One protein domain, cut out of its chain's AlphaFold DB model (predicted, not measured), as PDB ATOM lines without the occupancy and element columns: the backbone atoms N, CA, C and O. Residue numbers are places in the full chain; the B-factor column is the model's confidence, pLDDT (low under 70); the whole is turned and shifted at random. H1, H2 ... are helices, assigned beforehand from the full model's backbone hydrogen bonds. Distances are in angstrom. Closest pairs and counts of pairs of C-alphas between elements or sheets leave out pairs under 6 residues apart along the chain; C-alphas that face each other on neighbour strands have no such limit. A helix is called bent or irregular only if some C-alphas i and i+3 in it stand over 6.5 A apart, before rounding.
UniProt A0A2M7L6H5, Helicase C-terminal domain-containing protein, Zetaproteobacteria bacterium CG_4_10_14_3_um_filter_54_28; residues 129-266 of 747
ATOM      1  N   GLU A 129      33.081  -8.037  26.877       59.44
ATOM      2  CA  GLU A 129      34.146  -7.041  26.970       59.44
ATOM      3  C   GLU A 129      35.223  -7.431  27.999       59.44
ATOM      4  O   GLU A 129      36.423  -7.404  27.711       59.44
ATOM      5  N   ALA A 130      34.815  -7.903  29.182       64.06
ATOM      6  CA  ALA A 130      35.740  -8.398  30.207       64.06
ATOM      7  C   ALA A 130      36.518  -9.642  29.736       64.06
ATOM      8  O   ALA A 130      37.697  -9.820  30.056       64.06
ATOM      9  N   SER A 131      35.874 -10.483  28.923       64.94
ATOM     10  CA  SER A 131      36.472 -11.697  28.356       64.94
ATOM     11  C   SER A 131      37.547 -11.375  27.312       64.94
ATOM     12  O   SER A 131      38.591 -12.034  27.282       64.94
ATOM     13  N   LEU A 132      37.343 -10.328  26.502       66.12
ATOM     14  CA  LEU A 132      38.300  -9.840  25.496       66.12
ATOM     15  C   LEU A 132      39.573  -9.250  26.127       66.12
ATOM     16  O   LEU A 132      40.670  -9.372  25.573       66.12
ATOM     17  N   GLN A 133      39.457  -8.675  27.326       63.22
ATOM     18  CA  GLN A 133      40.586  -8.123  28.086       63.22
ATOM     19  C   GLN A 133      41.421  -9.186  28.819       63.22
ATOM     20  O   GLN A 133      42.500  -8.885  29.339       63.22
ATOM     21  N   SER A 134      40.965 -10.440  28.831       66.69
ATOM     22  CA  SER A 134      41.661 -11.543  29.484       66.69
ATOM     23  C   SER A 134      42.970 -11.928  28.776       66.69
ATOM     24  O   SER A 134      43.177 -11.737  27.575       66.69
ATOM     25  N   SER A 135      43.882 -12.554  29.527       64.44
ATOM     26  CA  SER A 135      45.160 -13.043  28.987       64.44
ATOM     27  C   SER A 135      45.020 -14.139  27.912       64.44
ATOM     28  O   SER A 135      46.002 -14.443  27.231       64.44
ATOM     29  N   HIS A 136      43.820 -14.701  27.717       71.44
ATOM     30  CA  HIS A 136      43.549 -15.787  26.769       71.44
ATOM     31  C   HIS A 136      43.657 -15.357  25.303       71.44
ATOM     32  O   HIS A 136      44.033 -16.169  24.460       71.44
ATOM     33  N   PHE A 137      43.437 -14.075  25.001       77.56
ATOM     34  CA  PHE A 137      43.594 -13.530  23.648       77.56
ATOM     35  C   PHE A 137      45.046 -13.156  23.317       77.56
ATOM     36  O   PHE A 137      45.356 -12.811  22.174       77.56
ATOM     37  N   LYS A 138      45.972 -13.290  24.283       76.56
ATOM     38  CA  LYS A 138      47.378 -12.909  24.106       76.56
ATOM     39  C   LYS A 138      48.109 -13.567  22.948       76.56
ATOM     40  O   LYS A 138      48.830 -12.880  22.221       76.56
ATOM     41  N   PRO A 139      47.933 -14.875  22.736       76.56
ATOM     42  CA  PRO A 139      48.478 -15.538  21.565       76.56
ATOM     43  C   PRO A 139      47.949 -14.953  20.248       76.56
ATOM     44  O   PRO A 139      48.720 -14.844  19.299       76.56
ATOM     45  N   VAL A 140      46.685 -14.518  20.202       80.88
ATOM     46  CA  VAL A 140      46.037 -14.028  18.977       80.88
ATOM     47  C   VAL A 140      46.682 -12.744  18.482       80.88
ATOM     48  O   VAL A 140      47.144 -12.692  17.344       80.88
ATOM     49  N   TRP A 141      46.800 -11.725  19.337       81.00
ATOM     50  CA  TRP A 141      47.417 -10.467  18.914       81.00
ATOM     51  C   TRP A 141      48.909 -10.621  18.606       81.00
ATOM     52  O   TRP A 141      49.416  -9.952  17.711       81.00
ATOM     53  N   ASN A 142      49.621 -11.530  19.283       79.19
ATOM     54  CA  ASN A 142      51.026 -11.808  18.975       79.19
ATOM     55  C   ASN A 142      51.193 -12.401  17.570       79.19
ATOM     56  O   ASN A 142      52.117 -12.021  16.856       79.19
ATOM     57  N   VAL A 143      50.299 -13.312  17.172       81.50
ATOM     58  CA  VAL A 143      50.305 -13.921  15.835       81.50
ATOM     59  C   VAL A 143      49.917 -12.897  14.774       81.50
ATOM     60  O   VAL A 143      50.596 -12.808  13.759       81.50
ATOM     61  N   ILE A 144      48.894 -12.071  15.015       84.31
ATOM     62  CA  ILE A 144      48.514 -11.003  14.076       84.31
ATOM     63  C   ILE A 144      49.659  -9.996  13.907       84.31
ATOM     64  O   ILE A 144      49.998  -9.646  12.782       84.31
ATOM     65  N   ASN A 145      50.315  -9.582  14.996       82.50
ATOM     66  CA  ASN A 145      51.476  -8.689  14.929       82.50
ATOM     67  C   ASN A 145      52.658  -9.323  14.174       82.50
ATOM     68  O   ASN A 145      53.347  -8.629  13.432       82.50
ATOM     69  N   ALA A 146      52.878 -10.632  14.334       79.38
ATOM     70  CA  ALA A 146      53.877 -11.384  13.574       79.38
ATOM     71  C   ALA A 146      53.527 -11.484  12.079       79.38
ATOM     72  O   ALA A 146      54.406 -11.393  11.232       79.38
ATOM     73  N   LEU A 147      52.248 -11.650  11.737       81.44
ATOM     74  CA  LEU A 147      51.796 -11.639  10.345       81.44
ATOM     75  C   LEU A 147      51.960 -10.253   9.723       81.44
ATOM     76  O   LEU A 147      52.472 -10.131   8.615       81.44
ATOM     77  N   LYS A 148      51.608  -9.202  10.470       82.94
ATOM     78  CA  LYS A 148      51.723  -7.804  10.043       82.94
ATOM     79  C   LYS A 148      53.150  -7.419   9.640       82.94
ATOM     80  O   LYS A 148      53.318  -6.616   8.731       82.94
ATOM     81  N   SER A 149      54.176  -7.987  10.281       77.38
ATOM     82  CA  SER A 149      55.576  -7.697   9.937       77.38
ATOM     83  C   SER A 149      56.056  -8.349   8.636       77.38
ATOM     84  O   SER A 149      57.136  -8.003   8.164       77.38
ATOM     85  N   HIS A 150      55.297  -9.292   8.072       74.81
ATOM     86  CA  HIS A 150      55.667 -10.031   6.858       74.81
ATOM     87  C   HIS A 150      54.642  -9.913   5.719       74.81
ATOM     88  O   HIS A 150      54.967 -10.257   4.586       74.81
ATOM     89  N   ASP A 151      53.429  -9.433   6.001       80.06
ATOM     90  CA  ASP A 151      52.339  -9.262   5.039       80.06
ATOM     91  C   ASP A 151      51.878  -7.796   5.019       80.06
ATOM     92  O   ASP A 151      51.074  -7.352   5.847       80.06
ATOM     93  N   GLU A 152      52.401  -7.034   4.056       83.06
ATOM     94  CA  GLU A 152      52.065  -5.616   3.877       83.06
ATOM     95  C   GLU A 152      50.579  -5.400   3.560       83.06
ATOM     96  O   GLU A 152      49.996  -4.408   3.996       83.06
ATOM     97  N   VAL A 153      49.939  -6.343   2.858       84.94
ATOM     98  CA  VAL A 153      48.516  -6.252   2.502       84.94
ATOM     99  C   VAL A 153      47.652  -6.385   3.750       84.94
ATOM    100  O   VAL A 153      46.767  -5.564   3.970       84.94
ATOM    101  N   LEU A 154      47.933  -7.376   4.602       84.69
ATOM    102  CA  LEU A 154      47.228  -7.533   5.877       84.69
ATOM    103  C   LEU A 154      47.471  -6.325   6.792       84.69
ATOM    104  O   LEU A 154      46.544  -5.839   7.437       84.69
ATOM    105  N   SER A 155      48.711  -5.830   6.836       85.94
ATOM    106  CA  SER A 155      49.061  -4.618   7.580       85.94
ATOM    107  C   SER A 155      48.206  -3.425   7.151       85.94
ATOM    108  O   SER A 155      47.612  -2.754   7.999       85.94
ATOM    109  N   PHE A 156      48.084  -3.212   5.838       86.50
ATOM    110  CA  PHE A 156      47.264  -2.158   5.254       86.50
ATOM    111  C   PHE A 156      45.770  -2.345   5.548       86.50
ATOM    112  O   PHE A 156      45.116  -1.381   5.932       86.50
ATOM    113  N   GLU A 157      45.224  -3.557   5.411       87.38
ATOM    114  CA  GLU A 157      43.811  -3.839   5.708       87.38
ATOM    115  C   GLU A 157      43.454  -3.531   7.168       87.38
ATOM    116  O   GLU A 157      42.440  -2.881   7.429       87.38
ATOM    117  N   LEU A 158      44.298  -3.944   8.120       88.19
ATOM    118  CA  LEU A 158      44.090  -3.670   9.545       88.19
ATOM    119  C   LEU A 158      44.185  -2.172   9.850       88.19
ATOM    120  O   LEU A 158      43.343  -1.626  10.564       88.19
ATOM    121  N   ASP A 159      45.194  -1.492   9.302       89.88
ATOM    122  CA  ASP A 159      45.367  -0.052   9.489       89.88
ATOM    123  C   ASP A 159      44.213   0.743   8.860       89.88
ATOM    124  O   ASP A 159      43.720   1.686   9.478       89.88
ATOM    125  N   LYS A 160      43.725   0.320   7.687       88.88
ATOM    126  CA  LYS A 160      42.541   0.888   7.035       88.88
ATOM    127  C   LYS A 160      41.292   0.693   7.890       88.88
ATOM    128  O   LYS A 160      40.584   1.664   8.123       88.88
ATOM    129  N   TYR A 161      41.066  -0.507   8.426       89.25
ATOM    130  CA  TYR A 161      39.959  -0.751   9.356       89.25
ATOM    131  C   TYR A 161      40.055   0.178  10.577       89.25
ATOM    132  O   TYR A 161      39.057   0.760  10.996       89.25
ATOM    133  N   ARG A 162      41.261   0.382  11.133       91.56
ATOM    134  CA  ARG A 162      41.470   1.312  12.257       91.56
ATOM    135  C   ARG A 162      41.125   2.754  11.895       91.56
ATOM    136  O   ARG A 162      40.573   3.467  12.729       91.56
ATOM    137  N   THR A 163      41.459   3.184  10.683       92.50
ATOM    138  CA  THR A 163      41.087   4.501  10.160       92.50
ATOM    139  C   THR A 163      39.582   4.617   9.933       92.50
ATOM    140  O   THR A 163      38.992   5.614  10.341       92.50
ATOM    141  N   ASP A 164      38.940   3.591   9.384       89.69
ATOM    142  CA  ASP A 164      37.494   3.575   9.157       89.69
ATOM    143  C   ASP A 164      36.707   3.599  10.481       89.69
ATOM    144  O   ASP A 164      35.704   4.302  10.569       89.69
ATOM    145  N   LEU A 165      37.204   2.941  11.542       89.25
ATOM    146  CA  LEU A 165      36.664   3.087  12.904       89.25
ATOM    147  C   LEU A 165      36.696   4.543  13.389       89.25
ATOM    148  O   LEU A 165      35.755   4.997  14.026       89.25
ATOM    149  N   GLY A 166      37.779   5.268  13.097       89.56
ATOM    150  CA  GLY A 166      37.893   6.689  13.425       89.56
ATOM    151  C   GLY A 166      36.923   7.544  12.616       89.56
ATOM    152  O   GLY A 166      36.244   8.391  13.179       89.56
ATOM    153  N   LYS A 167      36.799   7.285  11.308       89.31
ATOM    154  CA  LYS A 167      35.864   8.007  10.427       89.31
ATOM    155  C   LYS A 167      34.411   7.872  10.862       89.31
ATOM    156  O   LYS A 167      33.621   8.792  10.687       89.31
ATOM    157  N   LYS A 168      34.073   6.688  11.366       86.75
ATOM    158  CA  LYS A 168      32.723   6.279  11.744       86.75
ATOM    159  C   LYS A 168      32.470   6.372  13.243       86.75
ATOM    160  O   LYS A 168      31.432   5.890  13.697       86.75
ATOM    161  N   ALA A 169      33.386   6.964  14.010       80.62
ATOM    162  CA  ALA A 169      33.195   7.180  15.436       80.62
ATOM    163  C   ALA A 169      31.876   7.948  15.657       80.62
ATOM    164  O   ALA A 169      31.680   8.999  15.061       80.62
ATOM    165  N   GLY A 170      30.952   7.366  16.430       66.56
ATOM    166  CA  GLY A 170      29.607   7.922  16.658       66.56
ATOM    167  C   GLY A 170      28.506   7.413  15.716       66.56
ATOM    168  O   GLY A 170      27.325   7.592  16.003       66.56
ATOM    169  N   THR A 171      28.847   6.708  14.631       67.88
ATOM    170  CA  THR A 171      27.865   6.101  13.713       67.88
ATOM    171  C   THR A 171      27.637   4.620  14.032       67.88
ATOM    172  O   THR A 171      28.568   3.899  14.381       67.88
ATOM    173  N   SER A 172      26.401   4.126  13.885       60.59
ATOM    174  CA  SER A 172      26.071   2.695  14.058       60.59
ATOM    175  C   SER A 172      26.432   1.830  12.840       60.59
ATOM    176  O   SER A 172      25.971   0.694  12.727       60.59
ATOM    177  N   GLU A 173      27.204   2.361  11.890       62.88
ATOM    178  CA  GLU A 173      27.555   1.643  10.672       62.88
ATOM    179  C   GLU A 173      28.637   0.590  10.924       62.88
ATOM    180  O   GLU A 173      29.715   0.882  11.440       62.88
ATOM    181  N   VAL A 174      28.376  -0.633  10.463       62.03
ATOM    182  CA  VAL A 174      29.332  -1.743  10.539       62.03
ATOM    183  C   VAL A 174      30.562  -1.440   9.672       62.03
ATOM    184  O   VAL A 174      30.450  -1.053   8.502       62.03
ATOM    185  N   VAL A 175      31.752  -1.607  10.251       65.50
ATOM    186  CA  VAL A 175      33.036  -1.527   9.538       65.50
ATOM    187  C   VAL A 175      33.303  -2.890   8.879       65.50
ATOM    188  O   VAL A 175      33.039  -3.925   9.475       65.50
ATOM    189  N   GLY A 176      33.736  -2.906   7.612       66.12
ATOM    190  CA  GLY A 176      33.765  -4.113   6.763       66.12
ATOM    191  C   GLY A 176      34.593  -5.303   7.292       66.12
ATOM    192  O   GLY A 176      35.408  -5.166   8.186       66.12
ATOM    193  N   SER A 177      34.422  -6.494   6.709       66.00
ATOM    194  CA  SER A 177      35.079  -7.736   7.173       66.00
ATOM    195  C   SER A 177      36.554  -7.873   6.745       66.00
ATOM    196  O   SER A 177      36.971  -7.316   5.731       66.00
ATOM    197  N   PHE A 178      37.335  -8.678   7.478       69.19
ATOM    198  CA  PHE A 178      38.698  -9.071   7.095       69.19
ATOM    199  C   PHE A 178      38.678 -10.072   5.933       69.19
ATOM    200  O   PHE A 178      37.900 -11.025   5.954       69.19
ATOM    201  N   SER A 179      39.578  -9.919   4.958       71.88
ATOM    202  CA  SER A 179      39.693 -10.881   3.851       71.88
ATOM    203  C   SER A 179      40.470 -12.147   4.253       71.88
ATOM    204  O   SER A 179      40.166 -13.241   3.781       71.88
ATOM    205  N   LYS A 180      41.446 -12.013   5.167       77.75
ATOM    206  CA  LYS A 180      42.384 -13.084   5.568       77.75
ATOM    207  C   LYS A 180      42.151 -13.673   6.965       77.75
ATOM    208  O   LYS A 180      42.738 -14.704   7.285       77.75
ATOM    209  N   ILE A 181      41.335 -13.038   7.812       81.31
ATOM    210  CA  ILE A 181      41.077 -13.489   9.191       81.31
ATOM    211  C   ILE A 181      39.645 -14.007   9.290       81.31
ATOM    212  O   ILE A 181      38.688 -13.237   9.232       81.31
ATOM    213  N   ILE A 182      39.510 -15.317   9.482       81.75
ATOM    214  CA  ILE A 182      38.220 -15.994   9.624       81.75
ATOM    215  C   ILE A 182      37.987 -16.288  11.107       81.75
ATOM    216  O   ILE A 182      38.795 -16.956  11.751       81.75
ATOM    217  N   ILE A 183      36.877 -15.784  11.649       80.62
ATOM    218  CA  ILE A 183      36.468 -16.012  13.038       80.62
ATOM    219  C   ILE A 183      35.321 -17.021  13.027       80.62
ATOM    220  O   ILE A 183      34.238 -16.726  12.525       80.62
ATOM    221  N   HIS A 184      35.559 -18.202  13.594       79.38
ATOM    222  CA  HIS A 184      34.513 -19.193  13.835       79.38
ATOM    223  C   HIS A 184      33.965 -19.013  15.251       79.38
ATOM    224  O   HIS A 184      34.706 -19.154  16.223       79.38
ATOM    225  N   LEU A 185      32.677 -18.688  15.359       77.00
ATOM    226  CA  LEU A 185      32.002 -18.502  16.641       77.00
ATOM    227  C   LEU A 185      31.300 -19.792  17.099       77.00
ATOM    228  O   LEU A 185      30.749 -20.514  16.264       77.00
ATOM    229  N   PRO A 186      31.272 -20.080  18.414       72.38
ATOM    230  CA  PRO A 186      30.379 -21.088  18.978       72.38
ATOM    231  C   PRO A 186      28.907 -20.718  18.744       72.38
ATOM    232  O   PRO A 186      28.567 -19.540  18.701       72.38
ATOM    233  N   GLN A 187      28.007 -21.709  18.701       70.12
ATOM    234  CA  GLN A 187      26.554 -21.469  18.580       70.12
ATOM    235  C   GLN A 187      25.966 -20.626  19.727       70.12
ATOM    236  O   GLN A 187      24.865 -20.102  19.609       70.12
ATOM    237  N   THR A 188      26.683 -20.518  20.845       68.44
ATOM    238  CA  THR A 188      26.275 -19.771  22.037       68.44
ATOM    239  C   THR A 188      26.562 -18.271  21.952       68.44
ATOM    240  O   THR A 188      26.222 -17.550  22.886       68.44
ATOM    241  N   VAL A 189      27.194 -17.796  20.874       72.81
ATOM    242  CA  VAL A 189      27.643 -16.408  20.719       72.81
ATOM    243  C   VAL A 189      27.145 -15.842  19.388       72.81
ATOM    244  O   VAL A 189      27.212 -16.513  18.359       72.81
ATOM    245  N   ASP A 190      26.636 -14.610  19.401       73.44
ATOM    246  CA  ASP A 190      26.065 -13.960  18.220       73.44
ATOM    247  C   ASP A 190      27.091 -13.143  17.407       73.44
ATOM    248  O   ASP A 190      28.271 -13.026  17.749       73.44
ATOM    249  N   ALA A 191      26.633 -12.565  16.295       74.69
ATOM    250  CA  ALA A 191      27.472 -11.764  15.407       74.69
ATOM    251  C   ALA A 191      28.000 -10.467  16.052       74.69
ATOM    252  O   ALA A 191      29.041  -9.970  15.624       74.69
ATOM    253  N   SER A 192      27.336  -9.933  17.086       75.19
ATOM    254  CA  SER A 192      27.771  -8.697  17.750       75.19
ATOM    255  C   SER A 192      29.106  -8.893  18.470       75.19
ATOM    256  O   SER A 192      29.991  -8.041  18.396       75.19
ATOM    257  N   PHE A 193      29.314 -10.075  19.057       76.94
ATOM    258  CA  PHE A 193      30.588 -10.443  19.662       76.94
ATOM    259  C   PHE A 193      31.722 -10.502  18.639       76.94
ATOM    260  O   PHE A 193      32.838 -10.081  18.945       76.94
ATOM    261  N   ALA A 194      31.461 -11.012  17.427       76.62
ATOM    262  CA  ALA A 194      32.469 -10.998  16.372       76.62
ATOM    263  C   ALA A 194      32.903  -9.563  16.067       76.62
ATOM    264  O   ALA A 194      34.104  -9.325  16.015       76.62
ATOM    265  N   GLU A 195      31.979  -8.607  15.935       76.94
ATOM    266  CA  GLU A 195      32.335  -7.202  15.676       76.94
ATOM    267  C   GLU A 195      33.142  -6.567  16.816       76.94
ATOM    268  O   GLU A 195      34.166  -5.921  16.562       76.94
ATOM    269  N   SER A 196      32.748  -6.798  18.072       78.12
ATOM    270  CA  SER A 196      33.508  -6.321  19.236       78.12
ATOM    271  C   SER A 196      34.904  -6.943  19.287       78.12
ATOM    272  O   SER A 196      35.894  -6.237  19.486       78.12
ATOM    273  N   LEU A 197      35.023  -8.245  19.005       79.19
ATOM    274  CA  LEU A 197      36.308  -8.934  18.907       79.19
ATOM    275  C   LEU A 197      37.162  -8.380  17.757       79.19
ATOM    276  O   LEU A 197      38.352  -8.148  17.957       79.19
ATOM    277  N   ARG A 198      36.590  -8.132  16.568       81.25
ATOM    278  CA  ARG A 198      37.322  -7.527  15.438       81.25
ATOM    279  C   ARG A 198      37.859  -6.155  15.810       81.25
ATOM    280  O   ARG A 198      39.046  -5.897  15.617       81.25
ATOM    281  N   THR A 199      37.005  -5.314  16.388       83.31
ATOM    282  CA  THR A 199      37.373  -3.979  16.863       83.31
ATOM    283  C   THR A 199      38.525  -4.082  17.851       83.31
ATOM    284  O   THR A 199      39.594  -3.530  17.593       83.31
ATOM    285  N   TYR A 200      38.367  -4.894  18.897       82.88
ATOM    286  CA  TYR A 200      39.385  -5.114  19.919       82.88
ATOM    287  C   TYR A 200      40.722  -5.608  19.342       82.88
ATOM    288  O   TYR A 200      41.789  -5.100  19.696       82.88
ATOM    289  N   LEU A 201      40.691  -6.576  18.417       82.19
ATOM    290  CA  LEU A 201      41.892  -7.086  17.752       82.19
ATOM    291  C   LEU A 201      42.611  -5.985  16.974       82.19
ATOM    292  O   LEU A 201      43.835  -5.864  17.076       82.19
ATOM    293  N   VAL A 202      41.873  -5.161  16.232       86.81
ATOM    294  CA  VAL A 202      42.449  -4.047  15.475       86.81
ATOM    295  C   VAL A 202      43.030  -3.001  16.424       86.81
ATOM    296  O   VAL A 202      44.162  -2.569  16.214       86.81
ATOM    297  N   GLU A 203      42.344  -2.641  17.512       86.62
ATOM    298  CA  GLU A 203      42.859  -1.669  18.491       86.62
ATOM    299  C   GLU A 203      44.191  -2.099  19.117       86.62
ATOM    300  O   GLU A 203      45.064  -1.267  19.363       86.62
ATOM    301  N   ARG A 204      44.355  -3.404  19.366       85.00
ATOM    302  CA  ARG A 204      45.562  -3.977  19.979       85.00
ATOM    303  C   ARG A 204      46.722  -4.169  19.002       85.00
ATOM    304  O   ARG A 204      47.865  -4.254  19.452       85.00
ATOM    305  N   THR A 205      46.451  -4.274  17.702       84.12
ATOM    306  CA  THR A 205      47.451  -4.624  16.667       84.12
ATOM    307  C   THR A 205      47.800  -3.462  15.732       84.12
ATOM    308  O   THR A 205      48.754  -3.529  14.951       84.12
ATOM    309  N   THR A 206      47.063  -2.354  15.817       89.06
ATOM    310  CA  THR A 206      47.283  -1.153  15.004       89.06
ATOM    311  C   THR A 206      47.643   0.052  15.862       89.06
ATOM    312  O   THR A 206      47.427   0.091  17.072       89.06
ATOM    313  N   SER A 207      48.243   1.064  15.235       90.44
ATOM    314  CA  SER A 207      48.557   2.301  15.940       90.44
ATOM    315  C   SER A 207      47.289   3.121  16.166       90.44
ATOM    316  O   SER A 207      46.515   3.343  15.236       90.44
ATOM    317  N   SER A 208      47.134   3.681  17.368       92.06
ATOM    318  CA  SER A 208      46.092   4.676  17.656       92.06
ATOM    319  C   SER A 208      46.151   5.889  16.718       92.06
ATOM    320  O   SER A 208      45.130   6.530  16.502       92.06
ATOM    321  N   TRP A 209      47.306   6.177  16.105       94.69
ATOM    322  CA  TRP A 209      47.447   7.242  15.108       94.69
ATOM    323  C   TRP A 209      46.467   7.089  13.936       94.69
ATOM    324  O   TRP A 209      45.869   8.079  13.530       94.69
ATOM    325  N   ASN A 210      46.247   5.864  13.439       93.94
ATOM    326  CA  ASN A 210      45.353   5.612  12.300       93.94
ATOM    327  C   ASN A 210      43.893   5.956  12.630       93.94
ATOM    328  O   ASN A 210      43.180   6.462  11.768       93.94
ATOM    329  N   PHE A 211      43.472   5.746  13.882       94.38
ATOM    330  CA  PHE A 211      42.139   6.117  14.363       94.38
ATOM    331  C   PHE A 211      41.953   7.637  14.365       94.38
ATOM    332  O   PHE A 211      40.995   8.149  13.797       94.38
ATOM    333  N   TRP A 212      42.913   8.372  14.933       95.50
ATOM    334  CA  TRP A 212      42.868   9.835  14.940       95.50
ATOM    335  C   TRP A 212      42.970  10.449  13.539       95.50
ATOM    336  O   TRP A 212      42.331  11.463  13.269       95.50
ATOM    337  N   PHE A 213      43.725   9.826  12.632       95.38
ATOM    338  CA  PHE A 213      43.733  10.210  11.222       95.38
ATOM    339  C   PHE A 213      42.347  10.033  10.582       95.38
ATOM    340  O   PHE A 213      41.889  10.926   9.875       95.38
ATOM    341  N   GLY A 214      41.633   8.952  10.913       93.94
ATOM    342  CA  GLY A 214      40.246   8.747  10.492       93.94
ATOM    343  C   GLY A 214      39.285   9.830  10.990       93.94
ATOM    344  O   GLY A 214      38.469  10.318  10.214       93.94
ATOM    345  N   LEU A 215      39.431  10.275  12.246       94.69
ATOM    346  CA  LEU A 215      38.671  11.419  12.777       94.69
ATOM    347  C   LEU A 215      38.952  12.708  11.986       94.69
ATOM    348  O   LEU A 215      38.035  13.479  11.710       94.69
ATOM    349  N   LEU A 216      40.212  12.946  11.597       95.06
ATOM    350  CA  LEU A 216      40.573  14.096  10.763       95.06
ATOM    351  C   LEU A 216      39.963  14.000   9.357       95.06
ATOM    352  O   LEU A 216      39.500  15.011   8.836       95.06
ATOM    353  N   GLU A 217      39.941  12.813   8.749       94.06
ATOM    354  CA  GLU A 217      39.284  12.601   7.454       94.06
ATOM    355  C   GLU A 217      37.769  12.826   7.541       94.06
ATOM    356  O   GLU A 217      37.211  13.487   6.667       94.06
ATOM    357  N   ALA A 218      37.102  12.349   8.597       92.56
ATOM    358  CA  ALA A 218      35.678  12.623   8.814       92.56
ATOM    359  C   ALA A 218      35.401  14.123   8.972       92.56
ATOM    360  O   ALA A 218      34.497  14.650   8.325       92.56
ATOM    361  N   PHE A 219      36.229  14.830   9.750       93.25
ATOM    362  CA  PHE A 219      36.155  16.288   9.864       93.25
ATOM    363  C   PHE A 219      36.323  16.974   8.499       93.25
ATOM    364  O   PHE A 219      35.557  17.871   8.156       93.25
ATOM    365  N   ALA A 220      37.290  16.527   7.691       92.44
ATOM    366  CA  ALA A 220      37.537  17.066   6.356       92.44
ATOM    367  C   ALA A 220      36.337  16.888   5.415       92.44
ATOM    368  O   ALA A 220      36.022  17.795   4.647       92.44
ATOM    369  N   ILE A 221      35.679  15.727   5.480       90.62
ATOM    370  CA  ILE A 221      34.485  15.413   4.688       90.62
ATOM    371  C   ILE A 221      33.299  16.281   5.128       90.62
ATOM    372  O   ILE A 221      32.586  16.795   4.273       90.62
ATOM    373  N   GLY A 222      33.102  16.459   6.438       89.19
ATOM    374  CA  GLY A 222      31.992  17.247   6.986       89.19
ATOM    375  C   GLY A 222      32.116  18.750   6.727       89.19
ATOM    376  O   GLY A 222      31.155  19.383   6.300       89.19
ATOM    377  N   GLU A 223      33.305  19.317   6.939       89.50
ATOM    378  CA  GLU A 223      33.546  20.769   6.858       89.50
ATOM    379  C   GLU A 223      34.073  21.227   5.486       89.50
ATOM    380  O   GLU A 223      34.212  22.420   5.220       89.50
ATOM    381  N   GLY A 224      34.441  20.289   4.605       87.88
ATOM    382  CA  GLY A 224      35.079  20.577   3.314       87.88
ATOM    383  C   GLY A 224      36.518  21.103   3.424       87.88
ATOM    384  O   GLY A 224      37.130  21.464   2.418       87.88
ATOM    385  N   HIS A 225      37.079  21.161   4.635       88.75
ATOM    386  CA  HIS A 225      38.455  21.565   4.896       88.75
ATOM    387  C   HIS A 225      39.023  20.867   6.135       88.75
ATOM    388  O   HIS A 225      38.301  20.477   7.046       88.75
ATOM    389  N   ILE A 226      40.347  20.835   6.257       90.00
ATOM    390  CA  ILE A 226      41.047  20.249   7.416       90.00
ATOM    391  C   ILE A 226      41.497  21.284   8.465       90.00
ATOM    392  O   ILE A 226      42.329  20.997   9.329       90.00
ATOM    393  N   LYS A 227      40.996  22.525   8.386       87.94
ATOM    394  CA  LYS A 227      41.332  23.602   9.329       87.94
ATOM    395  C   LYS A 227      40.580  23.409  10.645       87.94
ATOM    396  O   LYS A 227      39.599  24.092  10.916       87.94
ATOM    397  N   VAL A 228      41.062  22.476  11.461       89.31
ATOM    398  CA  VAL A 228      40.469  22.166  12.767       89.31
ATOM    399  C   VAL A 228      40.589  23.380  13.707       89.31
ATOM    400  O   VAL A 228      41.715  23.834  13.959       89.31
ATOM    401  N   PRO A 229      39.472  23.916  14.242       87.88
ATOM    402  CA  PRO A 229      39.494  25.030  15.183       87.88
ATOM    403  C   PRO A 229      40.289  24.711  16.452       87.88
ATOM    404  O   PRO A 229      40.389  23.564  16.895       87.88
ATOM    405  N   ASN A 230      40.842  25.745  17.087       84.94
ATOM    406  CA  ASN A 230      41.509  25.558  18.371       84.94
ATOM    407  C   ASN A 230      40.495  25.081  19.424       84.94
ATOM    408  O   ASN A 230      39.397  25.628  19.508       84.94
ATOM    409  N   ARG A 231      40.881  24.095  20.242       89.44
ATOM    410  CA  ARG A 231      40.020  23.433  21.243       89.44
ATOM    411  C   ARG A 231      38.794  22.714  20.666       89.44
ATOM    412  O   ARG A 231      37.881  22.409  21.421       89.44
ATOM    413  N   PHE A 232      38.783  22.420  19.367       91.94
ATOM    414  CA  PHE A 232      37.765  21.561  18.773       91.94
ATOM    415  C   PHE A 232      37.804  20.150  19.380       91.94
ATOM    416  O   PHE A 232      38.889  19.562  19.535       91.94
ATOM    417  N   GLU A 233      36.613  19.646  19.691       92.75
ATOM    418  CA  GLU A 233      36.302  18.332  20.249       92.75
ATOM    419  C   GLU A 233      35.120  17.757  19.454       92.75
ATOM    420  O   GLU A 233      34.216  18.515  19.101       92.75
ATOM    421  N   THR A 234      35.163  16.468  19.104       89.69
ATOM    422  CA  THR A 234      34.038  15.801  18.418       89.69
ATOM    423  C   THR A 234      32.879  15.571  19.390       89.69
ATOM    424  O   THR A 234      33.070  15.666  20.606       89.69
ATOM    425  N   ASP A 235      31.696  15.222  18.882       86.62
ATOM    426  CA  ASP A 235      30.494  14.982  19.700       86.62
ATOM    427  C   ASP A 235      30.680  13.837  20.724       86.62
ATOM    428  O   ASP A 235      30.059  13.799  21.784       86.62
ATOM    429  N   GLU A 236      31.612  12.935  20.438       85.50
ATOM    430  CA  GLU A 236      32.012  11.750  21.197       85.50
ATOM    431  C   GLU A 236      33.130  12.056  22.211       85.50
ATOM    432  O   GLU A 236      33.610  11.158  22.904       85.50
ATOM    433  N   GLY A 237      33.573  13.315  22.302       90.38
ATOM    434  CA  GLY A 237      34.561  13.779  23.279       90.38
ATOM    435  C   GLY A 237      36.025  13.682  22.828       90.38
ATOM    436  O   GLY A 237      36.951  13.798  23.641       90.38
ATOM    437  N   TYR A 238      36.295  13.455  21.536       92.88
ATOM    438  CA  TYR A 238      37.670  13.358  21.040       92.88
ATOM    439  C   TYR A 238      38.264  14.737  20.746       92.88
ATOM    440  O   TYR A 238      37.851  15.436  19.822       92.88
ATOM    441  N   ARG A 239      39.319  15.118  21.479       94.69
ATOM    442  CA  ARG A 239      40.050  16.390  21.297       94.69
ATOM    443  C   ARG A 239      40.947  16.403  20.057       94.69
ATOM    444  O   ARG A 239      42.178  16.468  20.154       94.69
ATOM    445  N   LEU A 240      40.330  16.372  18.879       93.81
ATOM    446  CA  LEU A 240      41.016  16.332  17.585       93.81
ATOM    447  C   LEU A 240      41.972  17.520  17.393       93.81
ATOM    448  O   LEU A 240      43.075  17.344  16.877       93.81
ATOM    449  N   SER A 241      41.611  18.710  17.885       92.69
ATOM    450  CA  SER A 241      42.489  19.890  17.838       92.69
ATOM    451  C   SER A 241      43.844  19.665  18.521       92.69
ATOM    452  O   SER A 241      44.885  20.008  17.961       92.69
ATOM    453  N   SER A 242      43.855  19.047  19.706       93.50
ATOM    454  CA  SER A 242      45.085  18.731  20.438       93.50
ATOM    455  C   SER A 242      45.943  17.724  19.680       93.50
ATOM    456  O   SER A 242      47.164  17.877  19.621       93.50
ATOM    457  N   TRP A 243      45.315  16.726  19.052       95.19
ATOM    458  CA  TRP A 243      46.027  15.742  18.242       95.19
ATOM    459  C   TRP A 243      46.670  16.368  16.996       95.19
ATOM    460  O   TRP A 243      47.848  16.116  16.739       95.19
ATOM    461  N   VAL A 244      45.942  17.231  16.273       94.06
ATOM    462  CA  VAL A 244      46.439  17.978  15.099       94.06
ATOM    463  C   VAL A 244      47.624  18.875  15.468       94.06
ATOM    464  O   VAL A 244      48.638  18.877  14.769       94.06
ATOM    465  N   ILE A 245      47.536  19.604  16.586       91.62
ATOM    466  CA  ILE A 245      48.650  20.415  17.104       91.62
ATOM    467  C   ILE A 245      49.857  19.521  17.418       91.62
ATOM    468  O   ILE A 245      50.977  19.840  17.019       91.62
ATOM    469  N   GLY A 246      49.623  18.371  18.054       92.50
ATOM    470  CA  GLY A 246      50.662  17.382  18.334       92.50
ATOM    471  C   GLY A 246      51.360  16.862  17.074       92.50
ATOM    472  O   GLY A 246      52.581  16.700  17.089       92.50
ATOM    473  N   GLN A 247      50.631  16.665  15.966       93.50
ATOM    474  CA  GLN A 247      51.239  16.240  14.697       93.50
ATOM    475  C   GLN A 247      52.222  17.288  14.174       93.50
ATOM    476  O   GLN A 247      53.338  16.939  13.796       93.50
ATOM    477  N   ARG A 248      51.850  18.574  14.223       92.19
ATOM    478  CA  ARG A 248      52.721  19.679  13.790       92.19
ATOM    479  C   ARG A 248      54.005  19.745  14.613       92.19
ATOM    480  O   ARG A 248      55.093  19.787  14.044       92.19
ATOM    481  N   SER A 249      53.891  19.693  15.941       89.50
ATOM    482  CA  SER A 249      55.048  19.746  16.844       89.50
ATOM    483  C   SER A 249      55.967  18.529  16.715       89.50
ATOM    484  O   SER A 249      57.166  18.643  16.955       89.50
ATOM    485  N   ASN A 250      55.427  17.372  16.323       90.44
ATOM    486  CA  ASN A 250      56.173  16.120  16.241       90.44
ATOM    487  C   ASN A 250      56.572  15.723  14.809       90.44
ATOM    488  O   ASN A 250      56.963  14.577  14.589       90.44
ATOM    489  N   ARG A 251      56.498  16.645  13.834       88.81
ATOM    490  CA  ARG A 251      56.770  16.362  12.410       88.81
ATOM    491  C   ARG A 251      58.081  15.601  12.186       88.81
ATOM    492  O   ARG A 251      58.102  14.663  11.400       88.81
ATOM    493  N   GLY A 252      59.148  15.965  12.904       87.44
ATOM    494  CA  GLY A 252      60.473  15.345  12.767       87.44
ATOM    495  C   GLY A 252      60.557  13.871  13.186       87.44
ATOM    496  O   GLY A 252      61.474  13.181  12.755       87.44
ATOM    497  N   ASN A 253      59.603  13.377  13.982       90.88
ATOM    498  CA  ASN A 253      59.565  11.989  14.456       90.88
ATOM    499  C   ASN A 253      58.451  11.158  13.792       90.88
ATOM    500  O   ASN A 253      58.234  10.003  14.169       90.88
ATOM    501  N   LEU A 254      57.692  11.734  12.855       91.38
ATOM    502  CA  LEU A 254      56.684  10.995  12.100       91.38
ATOM    503  C   LEU A 254      57.346  10.164  10.997       91.38
ATOM    504  O   LEU A 254      58.332  10.570  10.388       91.38
ATOM    505  N   THR A 255      56.781   8.989  10.725       91.81
ATOM    506  CA  THR A 255      57.196   8.171   9.582       91.81
ATOM    507  C   THR A 255      56.821   8.861   8.267       91.81
ATOM    508  O   THR A 255      55.846   9.615   8.210       91.81
ATOM    509  N   SER A 256      57.556   8.570   7.192       90.81
ATOM    510  CA  SER A 256      57.290   9.125   5.854       90.81
ATOM    511  C   SER A 256      55.868   8.832   5.359       90.81
ATOM    512  O   SER A 256      55.235   9.710   4.778       90.81
ATOM    513  N   ASP A 257      55.335   7.640   5.650       88.88
ATOM    514  CA  ASP A 257      53.946   7.259   5.347       88.88
ATOM    515  C   ASP A 257      52.925   8.189   6.026       88.88
ATOM    516  O   ASP A 257      52.004   8.687   5.383       88.88
ATOM    517  N   ARG A 258      53.118   8.506   7.314       93.50
ATOM    518  CA  ARG A 258      52.206   9.386   8.067       93.50
ATOM    519  C   ARG A 258      52.230  10.817   7.557       93.50
ATOM    520  O   ARG A 258      51.179  11.447   7.463       93.50
ATOM    521  N   VAL A 259      53.421  11.321   7.233       93.31
ATOM    522  CA  VAL A 259      53.577  12.647   6.624       93.31
ATOM    523  C   VAL A 259      52.861  12.681   5.276       93.31
ATOM    524  O   VAL A 259      52.030  13.555   5.069       93.31
ATOM    525  N   SER A 260      53.074  11.670   4.426       93.12
ATOM    526  CA  SER A 260      52.431  11.572   3.107       93.12
ATOM    527  C   SER A 260      50.902  11.505   3.199       93.12
ATOM    528  O   SER A 260      50.206  12.158   2.424       93.12
ATOM    529  N   LYS A 261      50.360  10.764   4.175       92.56
ATOM    530  CA  LYS A 261      48.914  10.703   4.446       92.56
ATOM    531  C   LYS A 261      48.341  12.067   4.829       92.56
ATOM    532  O   LYS A 261      47.322  12.471   4.280       92.56
ATOM    533  N   LEU A 262      49.000  12.797   5.728       94.25
ATOM    534  CA  LEU A 262      48.579  14.151   6.100       94.25
ATOM    535  C   LEU A 262      48.705  15.124   4.914       94.25
ATOM    536  O   LEU A 262      47.767  15.865   4.631       94.25
ATOM    537  N   ASP A 263      49.810  15.071   4.170       93.12
ATOM    538  CA  ASP A 263      50.037  15.906   2.984       93.12
ATOM    539  C   ASP A 263      48.960  15.689   1.914       93.12
ATOM    540  O   ASP A 263      48.491  16.654   1.313       93.12
ATOM    541  N   SER A 264      48.498  14.447   1.725       92.25
ATOM    542  CA  SER A 264      47.430  14.124   0.768       92.25
ATOM    543  C   SER A 264      46.088  14.798   1.082       92.25
ATOM    544  O   SER A 264      45.288  15.020   0.176       92.25
ATOM    545  N   LEU A 265      45.862  15.184   2.343       91.38
ATOM    546  CA  LEU A 265      44.692  15.954   2.776       91.38
ATOM    547  C   LEU A 265      44.920  17.477   2.721       91.38
ATOM    548  O   LEU A 265      44.034  18.245   3.095       91.38
ATOM    549  N   GLY A 266      46.103  17.929   2.294       89.44
ATOM    550  CA  GLY A 266      46.493  19.339   2.275       89.44
ATOM    551  C   GLY A 266      46.929  19.886   3.638       89.44
ATOM    552  O   GLY A 266      46.728  21.071   3.903       89.44
TER     553      GLY A 266
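What this domain is: This is residues 129 to 266 of the 747 residues of the protein "Helicase C-terminal domain-containing protein" of Zetaproteobacteria bacterium CG_4_10_14_3_um_filter_54_28 (UniProt A0A2M7L6H5). Look for a row of crossed contacts between helices: in the middle H3 and H5 pack closely on each other at a steep tilt, H1, H2 and H4 gather toward one end, and H6 and H7 lie toward the other, separate from each other. A long link, residues 168 to 190, loops from H3 round to H4, and its residues 186 to 190 stick out. The printed part has 138 residues with seven named helices, H1 to H7 in chain order, and no named strand; the class is all helix. It is compact, with a radius of gyration of the C-alphas of 16.5 A, and spans 48 by 33 by 25 A.

How they stand to each other: Start with H1, residues 129 to 132, which only just touches H4, residues 191 to 205, with 3 pairs of C-alphas within 8 A; the closest are those of Leu 132 and Leu 197, 6.9 A apart. H2, residues 135 to 148, touches H4 with residues 141 to 145 alone, at a steep tilt of 63 degrees; the closest C-alphas are those of Asn 145 and Thr 205, 6.0 A apart. H3, residues 152 to 167, touches H4 at a steep tilt of 69 degrees, only just short of about perpendicular; look at C-alphas 158 and 202, the closest, 6.2 A apart. H2 and H3 touch only at the corner, and only just, with 3 pairs within 8 A; the closest C-alphas, of Lys 148 and Ser 155, are 4.8 A apart. H5, residues 208 to 223, touches H3 with 29 pairs within 8 A, the same way at a steep tilt of 51 degrees; the closest C-alphas, of Gly 166 and Gly 214, are 4.3 A apart. H6, residues 240 to 249, touches H5 at 65 degrees, a steep tilt; the closest C-alphas, of Leu 216 and Leu 240, are 7.2 A apart. H7, residues 256 to 264, touches no helix but is near H5. Every O i to N i+4 pair is within hydrogen-bond range in H3 to H7; in H2 8 of 10 are, and H1 is too short for such a pair.

Where its parts are: Find C-alpha 129 at (34.146, -7.041, 26.970), where H1 begins; it is 5.2 A long. H2 runs 20.7 A and is irregular, with C-alphas 136 and 139 7.2 A apart. H3 runs 22.2 A from C-alpha 152 at (52.065, -5.616, 3.877). H4 runs 21.3 A, H5 23.1 A and H6 14.5 A. H7 runs 12.2 A to C-alpha 264 at (47.430, 14.124, 0.768).

The domain as a whole: The two C-alphas farthest apart, of Gln 187 and Gly 252, are 50.4 A apart. The printed part has no cut. The links H3 to H4 and H5 to H6 are long. Look for pLDDT under 70 at residues 129 to 135, 170 to 178 and 188; the mean of the printed part is 83.9.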